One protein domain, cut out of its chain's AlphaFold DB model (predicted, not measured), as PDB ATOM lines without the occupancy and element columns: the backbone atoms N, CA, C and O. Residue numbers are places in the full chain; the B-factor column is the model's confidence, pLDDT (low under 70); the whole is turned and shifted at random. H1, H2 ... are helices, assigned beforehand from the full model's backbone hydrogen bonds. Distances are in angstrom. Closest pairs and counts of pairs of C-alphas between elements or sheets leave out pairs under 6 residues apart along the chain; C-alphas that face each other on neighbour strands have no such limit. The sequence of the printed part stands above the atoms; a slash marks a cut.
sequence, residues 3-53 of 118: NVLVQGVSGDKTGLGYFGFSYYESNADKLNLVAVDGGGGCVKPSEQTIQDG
ATOM      1  N   ASN A   3     -15.888 -51.729 -24.475       79.75
ATOM      2  CA  ASN A   3     -16.721 -52.042 -23.310       79.75
ATOM      3  C   ASN A   3     -16.038 -51.657 -21.986       79.75
ATOM      4  O   ASN A   3     -16.723 -51.303 -21.029       79.75
ATOM      5  N   VAL A   4     -14.699 -51.662 -21.932       85.12
ATOM      6  CA  VAL A   4     -13.945 -51.175 -20.763       85.12
ATOM      7  C   VAL A   4     -14.150 -49.668 -20.582       85.12
ATOM      8  O   VAL A   4     -14.300 -49.195 -19.458       85.12
ATOM      9  N   LEU A   5     -14.226 -48.911 -21.683       85.69
ATOM     10  CA  LEU A   5     -14.513 -47.475 -21.633       85.69
ATOM     11  C   LEU A   5     -15.959 -47.209 -21.206       85.69
ATOM     12  O   LEU A   5     -16.187 -46.324 -20.388       85.69
ATOM     13  N   VAL A   6     -16.924 -48.010 -21.673       88.50
ATOM     14  CA  VAL A   6     -18.322 -47.930 -21.210       88.50
ATOM     15  C   VAL A   6     -18.416 -48.153 -19.699       88.50
ATOM     16  O   VAL A   6     -19.087 -47.391 -19.002       88.50
ATOM     17  N   GLN A   7     -17.726 -49.167 -19.174       89.62
ATOM     18  CA  GLN A   7     -17.682 -49.436 -17.732       89.62
ATOM     19  C   GLN A   7     -17.038 -48.282 -16.957       89.62
ATOM     20  O   GLN A   7     -17.581 -47.860 -15.940       89.62
ATOM     21  N   GLY A   8     -15.925 -47.739 -17.458       89.88
ATOM     22  CA  GLY A   8     -15.250 -46.598 -16.839       89.88
ATOM     23  C   GLY A   8     -16.128 -45.345 -16.782       89.88
ATOM     24  O   GLY A   8     -16.248 -44.731 -15.729       89.88
ATOM     25  N   VAL A   9     -16.789 -44.996 -17.890       93.19
ATOM     26  CA  VAL A   9     -17.652 -43.805 -17.971       93.19
ATOM     27  C   VAL A   9     -18.919 -43.966 -17.132       93.19
ATOM     28  O   VAL A   9     -19.308 -43.035 -16.440       93.19
ATOM     29  N   SER A  10     -19.560 -45.138 -17.154       91.62
ATOM     30  CA  SER A  10     -20.788 -45.367 -16.373       91.62
ATOM     31  C   SER A  10     -20.540 -45.535 -14.868       91.62
ATOM     32  O   SER A  10     -21.452 -45.310 -14.071       91.62
ATOM     33  N   GLY A  11     -19.323 -45.918 -14.466       92.94
ATOM     34  CA  GLY A  11     -18.935 -46.101 -13.066       92.94
ATOM     35  C   GLY A  11     -18.516 -44.820 -12.333       92.94
ATOM     36  O   GLY A  11     -18.495 -44.813 -11.103       92.94
ATOM     37  N   ASP A  12     -18.209 -43.740 -13.056       93.75
ATOM     38  CA  ASP A  12     -17.788 -42.452 -12.497       93.75
ATOM     39  C   ASP A  12     -18.796 -41.359 -12.869       93.75
ATOM     40  O   ASP A  12     -19.053 -41.101 -14.042       93.75
ATOM     41  N   LYS A  13     -19.335 -40.651 -11.869       89.50
ATOM     42  CA  LYS A  13     -20.276 -39.535 -12.084       89.50
ATOM     43  C   LYS A  13     -19.717 -38.425 -12.979       89.50
ATOM     44  O   LYS A  13     -20.496 -37.667 -13.549       89.50
ATOM     45  N   THR A  14     -18.396 -38.298 -13.052       92.94
ATOM     46  CA  THR A  14     -17.677 -37.309 -13.864       92.94
ATOM     47  C   THR A  14     -16.948 -37.934 -15.054       92.94
ATOM     48  O   THR A  14     -16.206 -37.243 -15.751       92.94
ATOM     49  N   GLY A  15     -17.169 -39.228 -15.308       93.81
ATOM     50  CA  GLY A  15     -16.539 -39.968 -16.390       93.81
ATOM     51  C   GLY A  15     -16.879 -39.390 -17.763       93.81
ATOM     52  O   GLY A  15     -18.036 -39.117 -18.082       93.81
ATOM     53  N   LEU A  16     -15.857 -39.237 -18.603       94.19
ATOM     54  CA  LEU A  16     -15.987 -38.816 -19.992       94.19
ATOM     55  C   LEU A  16     -15.059 -39.665 -20.860       94.19
ATOM     56  O   LEU A  16     -13.916 -39.927 -20.492       94.19
ATOM     57  N   GLY A  17     -15.546 -40.083 -22.025       92.12
ATOM     58  CA  GLY A  17     -14.780 -40.889 -22.966       92.12
ATOM     59  C   GLY A  17     -15.227 -40.664 -24.403       92.12
ATOM     60  O   GLY A  17     -16.322 -40.166 -24.657       92.12
ATOM     61  N   TYR A  18     -14.364 -41.046 -25.340       91.50
ATOM     62  CA  TYR A  18     -14.666 -41.099 -26.765       91.50
ATOM     63  C   TYR A  18     -14.366 -42.515 -27.264       91.50
ATOM     64  O   TYR A  18     -13.328 -43.087 -26.935       91.50
ATOM     65  N   PHE A  19     -15.297 -43.103 -28.004       91.12
ATOM     66  CA  PHE A  19     -15.209 -44.472 -28.520       91.12
ATOM     67  C   PHE A  19     -16.203 -44.660 -29.672       91.12
ATOM     68  O   PHE A  19     -16.928 -43.726 -30.028       91.12
ATOM     69  N   GLY A  20     -16.211 -45.844 -30.293       90.88
ATOM     70  CA  GLY A  20     -17.058 -46.117 -31.456       90.88
ATOM     71  C   GLY A  20     -18.550 -45.893 -31.178       90.88
ATOM     72  O   GLY A  20     -19.074 -46.353 -30.164       90.88
ATOM     73  N   PHE A  21     -19.245 -45.220 -32.103       93.31
ATOM     74  CA  PHE A  21     -20.668 -44.864 -31.974       93.31
ATOM     75  C   PHE A  21     -21.568 -46.072 -31.660       93.31
ATOM     76  O   PHE A  21     -22.436 -45.995 -30.795       93.31
ATOM     77  N   SER A  22     -21.285 -47.229 -32.254       91.62
ATOM     78  CA  SER A  22     -22.033 -48.470 -32.034       91.62
ATOM     79  C   SER A  22     -21.990 -49.011 -30.599       91.62
ATOM     80  O   SER A  22     -22.913 -49.703 -30.156       91.62
ATOM     81  N   TYR A  23     -20.945 -48.687 -29.832       90.12
ATOM     82  CA  TYR A  23     -20.875 -49.033 -28.410       90.12
ATOM     83  C   TYR A  23     -21.781 -48.140 -27.567       90.12
ATOM     84  O   TYR A  23     -22.332 -48.620 -26.575       90.12
ATOM     85  N   TYR A  24     -21.979 -46.881 -27.973       91.94
ATOM     86  CA  TYR A  24     -23.015 -46.040 -27.382       91.94
ATOM     87  C   TYR A  24     -24.405 -46.597 -27.699       91.94
ATOM     88  O   TYR A  24     -25.193 -46.770 -26.776       91.94
ATOM     89  N   GLU A  25     -24.693 -46.947 -28.956       90.69
ATOM     90  CA  GLU A  25     -26.013 -47.473 -29.348       90.69
ATOM     91  C   GLU A  25     -26.414 -48.710 -28.531       90.69
ATOM     92  O   GLU A  25     -27.564 -48.848 -28.119       90.69
ATOM     93  N   SER A  26     -25.446 -49.573 -28.216       90.19
ATOM     94  CA  SER A  26     -25.662 -50.775 -27.398       90.19
ATOM     95  C   SER A  26     -25.825 -50.499 -25.891       90.19
ATOM     96  O   SER A  26     -26.149 -51.418 -25.145       90.19
ATOM     97  N   ASN A  27     -25.554 -49.274 -25.427       92.19
ATOM     98  CA  ASN A  27     -25.544 -48.876 -24.010       92.19
ATOM     99  C   ASN A  27     -26.198 -47.496 -23.789       92.19
ATOM    100  O   ASN A  27     -25.827 -46.760 -22.868       92.19
ATOM    101  N   ALA A  28     -27.147 -47.114 -24.648       91.38
ATOM    102  CA  ALA A  28     -27.788 -45.798 -24.616       91.38
ATOM    103  C   ALA A  28     -28.617 -45.562 -23.338       91.38
ATOM    104  O   ALA A  28     -28.905 -44.421 -22.990       91.38
ATOM    105  N   ASP A  29     -28.966 -46.633 -22.622       92.81
ATOM    106  CA  ASP A  29     -29.603 -46.623 -21.304       92.81
ATOM    107  C   ASP A  29     -28.646 -46.224 -20.165       92.81
ATOM    108  O   ASP A  29     -29.096 -45.796 -19.103       92.81
ATOM    109  N   LYS A  30     -27.330 -46.353 -20.375       91.75
ATOM    110  CA  LYS A  30     -26.286 -46.127 -19.354       91.75
ATOM    111  C   LYS A  30     -25.438 -44.891 -19.604       91.75
ATOM    112  O   LYS A  30     -24.724 -44.446 -18.709       91.75
ATOM    113  N   LEU A  31     -25.452 -44.380 -20.829       93.31
ATOM    114  CA  LEU A  31     -24.542 -43.342 -21.289       93.31
ATOM    115  C   LEU A  31     -25.314 -42.127 -21.790       93.31
ATOM    116  O   LEU A  31     -26.363 -42.248 -22.416       93.31
ATOM    117  N   ASN A  32     -24.738 -40.945 -21.588       92.31
ATOM    118  CA  ASN A  32     -25.250 -39.703 -22.154       92.31
ATOM    119  C   ASN A  32     -24.404 -39.291 -23.362       92.31
ATOM    120  O   ASN A  32     -23.180 -39.213 -23.260       92.31
ATOM    121  N   LEU A  33     -25.048 -38.978 -24.492       93.56
ATOM    122  CA  LEU A  33     -24.361 -38.379 -25.638       93.56
ATOM    123  C   LEU A  33     -24.117 -36.892 -25.423       93.56
ATOM    124  O   LEU A  33     -25.039 -36.127 -25.131       93.56
ATOM    125  N   VAL A  34     -22.883 -36.480 -25.692       93.69
ATOM    126  CA  VAL A  34     -22.475 -35.079 -25.729       93.69
ATOM    127  C   VAL A  34     -22.411 -34.627 -27.187       93.69
ATOM    128  O   VAL A  34     -21.851 -35.317 -28.037       93.69
ATOM    129  N   ALA A  35     -23.018 -33.478 -27.482       95.62
ATOM    130  CA  ALA A  35     -22.885 -32.841 -28.786       95.62
ATOM    131  C   ALA A  35     -21.514 -32.161 -28.897       95.62
ATOM    132  O   ALA A  35     -21.027 -31.597 -27.918       95.62
ATOM    133  N   VAL A  36     -20.912 -32.192 -30.082       95.50
ATOM    134  CA  VAL A  36     -19.576 -31.639 -30.327       95.50
ATOM    135  C   VAL A  36     -19.685 -30.438 -31.253       95.50
ATOM    136  O   VAL A  36     -20.383 -30.502 -32.265       95.50
ATOM    137  N   ASP A  37     -19.009 -29.346 -30.898       95.50
ATOM    138  CA  ASP A  37     -18.860 -28.177 -31.762       95.50
ATOM    139  C   ASP A  37     -17.546 -28.268 -32.547       95.50
ATOM    140  O   ASP A  37     -16.454 -28.207 -31.981       95.50
ATOM    141  N   GLY A  38     -17.668 -28.437 -33.863       89.69
ATOM    142  CA  GLY A  38     -16.553 -28.457 -34.811       89.69
ATOM    143  C   GLY A  38     -16.244 -27.096 -35.448       89.69
ATOM    144  O   GLY A  38     -15.553 -27.062 -36.464       89.69
ATOM    145  N   GLY A  39     -16.785 -25.996 -34.909       91.69
ATOM    146  CA  GLY A  39     -16.674 -24.632 -35.441       91.69
ATOM    147  C   GLY A  39     -17.938 -24.111 -36.141       91.69
ATOM    148  O   GLY A  39     -17.904 -23.035 -36.732       91.69
ATOM    149  N   GLY A  40     -19.040 -24.866 -36.098       88.62
ATOM    150  CA  GLY A  40     -20.317 -24.540 -36.748       88.62
ATOM    151  C   GLY A  40     -21.534 -24.712 -35.837       88.62
ATOM    152  O   GLY A  40     -22.664 -24.692 -36.323       88.62
ATOM    153  N   GLY A  41     -21.307 -24.897 -34.535       94.38
ATOM    154  CA  GLY A  41     -22.325 -25.229 -33.550       94.38
ATOM    155  C   GLY A  41     -22.320 -26.709 -33.170       94.38
ATOM    156  O   GLY A  41     -21.709 -27.557 -33.822       94.38
ATOM    157  N   CYS A  42     -23.011 -27.017 -32.074       96.56
ATOM    158  CA  CYS A  42     -23.040 -28.353 -31.493       96.56
ATOM    159  C   CYS A  42     -23.880 -29.331 -32.329       96.56
ATOM    160  O   CYS A  42     -25.092 -29.160 -32.462       96.56
ATOM    161  N   VAL A  43     -23.259 -30.417 -32.791       97.25
ATOM    162  CA  VAL A  43     -23.924 -31.515 -33.508       97.25
ATOM    163  C   VAL A  43     -23.824 -32.797 -32.681       97.25
ATOM    164  O   VAL A  43     -22.773 -33.106 -32.121       97.25
ATOM    165  N   LYS A  44     -24.920 -33.557 -32.576       95.69
ATOM    166  CA  LYS A  44     -24.909 -34.890 -31.950       95.69
ATOM    167  C   LYS A  44     -24.529 -35.962 -32.976       95.69
ATOM    168  O   LYS A  44     -24.935 -35.841 -34.136       95.69
ATOM    169  N   PRO A  45     -23.821 -37.028 -32.569       95.38
ATOM    170  CA  PRO A  45     -23.590 -38.155 -33.456       95.38
ATOM    171  C   PRO A  45     -24.897 -38.915 -33.705       95.38
ATOM    172  O   PRO A  45     -25.660 -39.192 -32.779       95.38
ATOM    173  N   SER A  46     -25.129 -39.262 -34.961       95.06
ATOM    174  CA  SER A  46     -26.115 -40.229 -35.428       95.06
ATOM    175  C   SER A  46     -25.595 -40.849 -36.720       95.06
ATOM    176  O   SER A  46     -24.662 -40.319 -37.324       95.06
ATOM    177  N   GLU A  47     -26.202 -41.944 -37.180       94.62
ATOM    178  CA  GLU A  47     -25.889 -42.495 -38.504       94.62
ATOM    179  C   GLU A  47     -25.954 -41.408 -39.591       94.62
ATOM    180  O   GLU A  47     -24.995 -41.234 -40.338       94.62
ATOM    181  N   GLN A  48     -27.014 -40.594 -39.587       95.50
ATOM    182  CA  GLN A  48     -27.198 -39.506 -40.545       95.50
ATOM    183  C   GLN A  48     -26.088 -38.447 -40.456       95.50
ATOM    184  O   GLN A  48     -25.476 -38.135 -41.475       95.50
ATOM    185  N   THR A  49     -25.795 -37.913 -39.261       96.00
ATOM    186  CA  THR A  49     -24.800 -36.831 -39.116       96.00
ATOM    187  C   THR A  49     -23.368 -37.311 -39.348       96.00
ATOM    188  O   THR A  49     -22.474 -36.523 -39.662       96.00
ATOM    189  N   ILE A  50     -23.126 -38.618 -39.202       96.06
ATOM    190  CA  ILE A  50     -21.863 -39.262 -39.561       96.06
ATOM    191  C   ILE A  50     -21.776 -39.447 -41.081       96.06
ATOM    192  O   ILE A  50     -20.748 -39.116 -41.670       96.06
ATOM    193  N   GLN A  51     -22.838 -39.942 -41.724       95.19
ATOM    194  CA  GLN A  51     -22.876 -40.190 -43.170       95.19
ATOM    195  C   GLN A  51     -22.782 -38.905 -43.995       95.19
ATOM    196  O   GLN A  51     -22.055 -38.883 -44.988       95.19
ATOM    197  N   ASP A  52     -23.486 -37.846 -43.590       94.31
ATOM    198  CA  ASP A  52     -23.462 -36.547 -44.275       94.31
ATOM    199  C   ASP A  52     -22.232 -35.689 -43.912       94.31
ATOM    200  O   ASP A  52     -21.975 -34.652 -44.528       94.31
ATOM    201  N   GLY A  53     -21.440 -36.143 -42.936       92.75
ATOM    202  CA  GLY A  53     -20.216 -35.491 -42.493       92.75
ATOM    203  C   GLY A  53     -20.431 -34.220 -41.668       92.75
ATOM    204  O   GLY A  53     -19.469 -33.478 -41.468       92.75
TER     205      GLY A  53
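This is residues 3 to 53 of the 118 residues of the protein "Phosphate ABC transporter substrate-binding protein" of Actinobacteria bacterium (UniProt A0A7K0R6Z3). There is little regular structure: three short helices are strung along an elongated run of loops, H1 toward one end, H2 between, H3 toward the other. Residues 26 to 46 form a long loop that folds back on itself, residues 36 to 37 pairing antiparallel with 42 to 43. The printed part has 51 residues, with three named helices in the order H1, H2, H3, no named strand, and class all helix, the helices holding 19 residues. It is only just loose, close to compact, with a radius of gyration of the C-alphas of 11.8 A, and spans 32 by 20 by 15 A.

H1, residues 3 to 11, and H2, residues 21 to 25, only just touch, with 3 pairs of C-alphas within 8 A; the closest, Asn 3 and Tyr 23, are 7.2 A apart. H3, residues 47 to 51, is apart from both. In H1, H2 and H3 every O i to N i+4 pair is within hydrogen-bond range.

H1, 12.0 A long, begins at C-alpha 3 (-16.721, -52.042, -23.310). H2 measures 6.5 A. H3, 6.0 A, ends at C-alpha 51 (-22.876, -40.190, -43.170).

The farthest C-alphas, Gly 11 and Asp 52, are 33.0 A apart. The printed part has no cut; the link from H2 to H3 is long. No printed residue is under 70 in pLDDT.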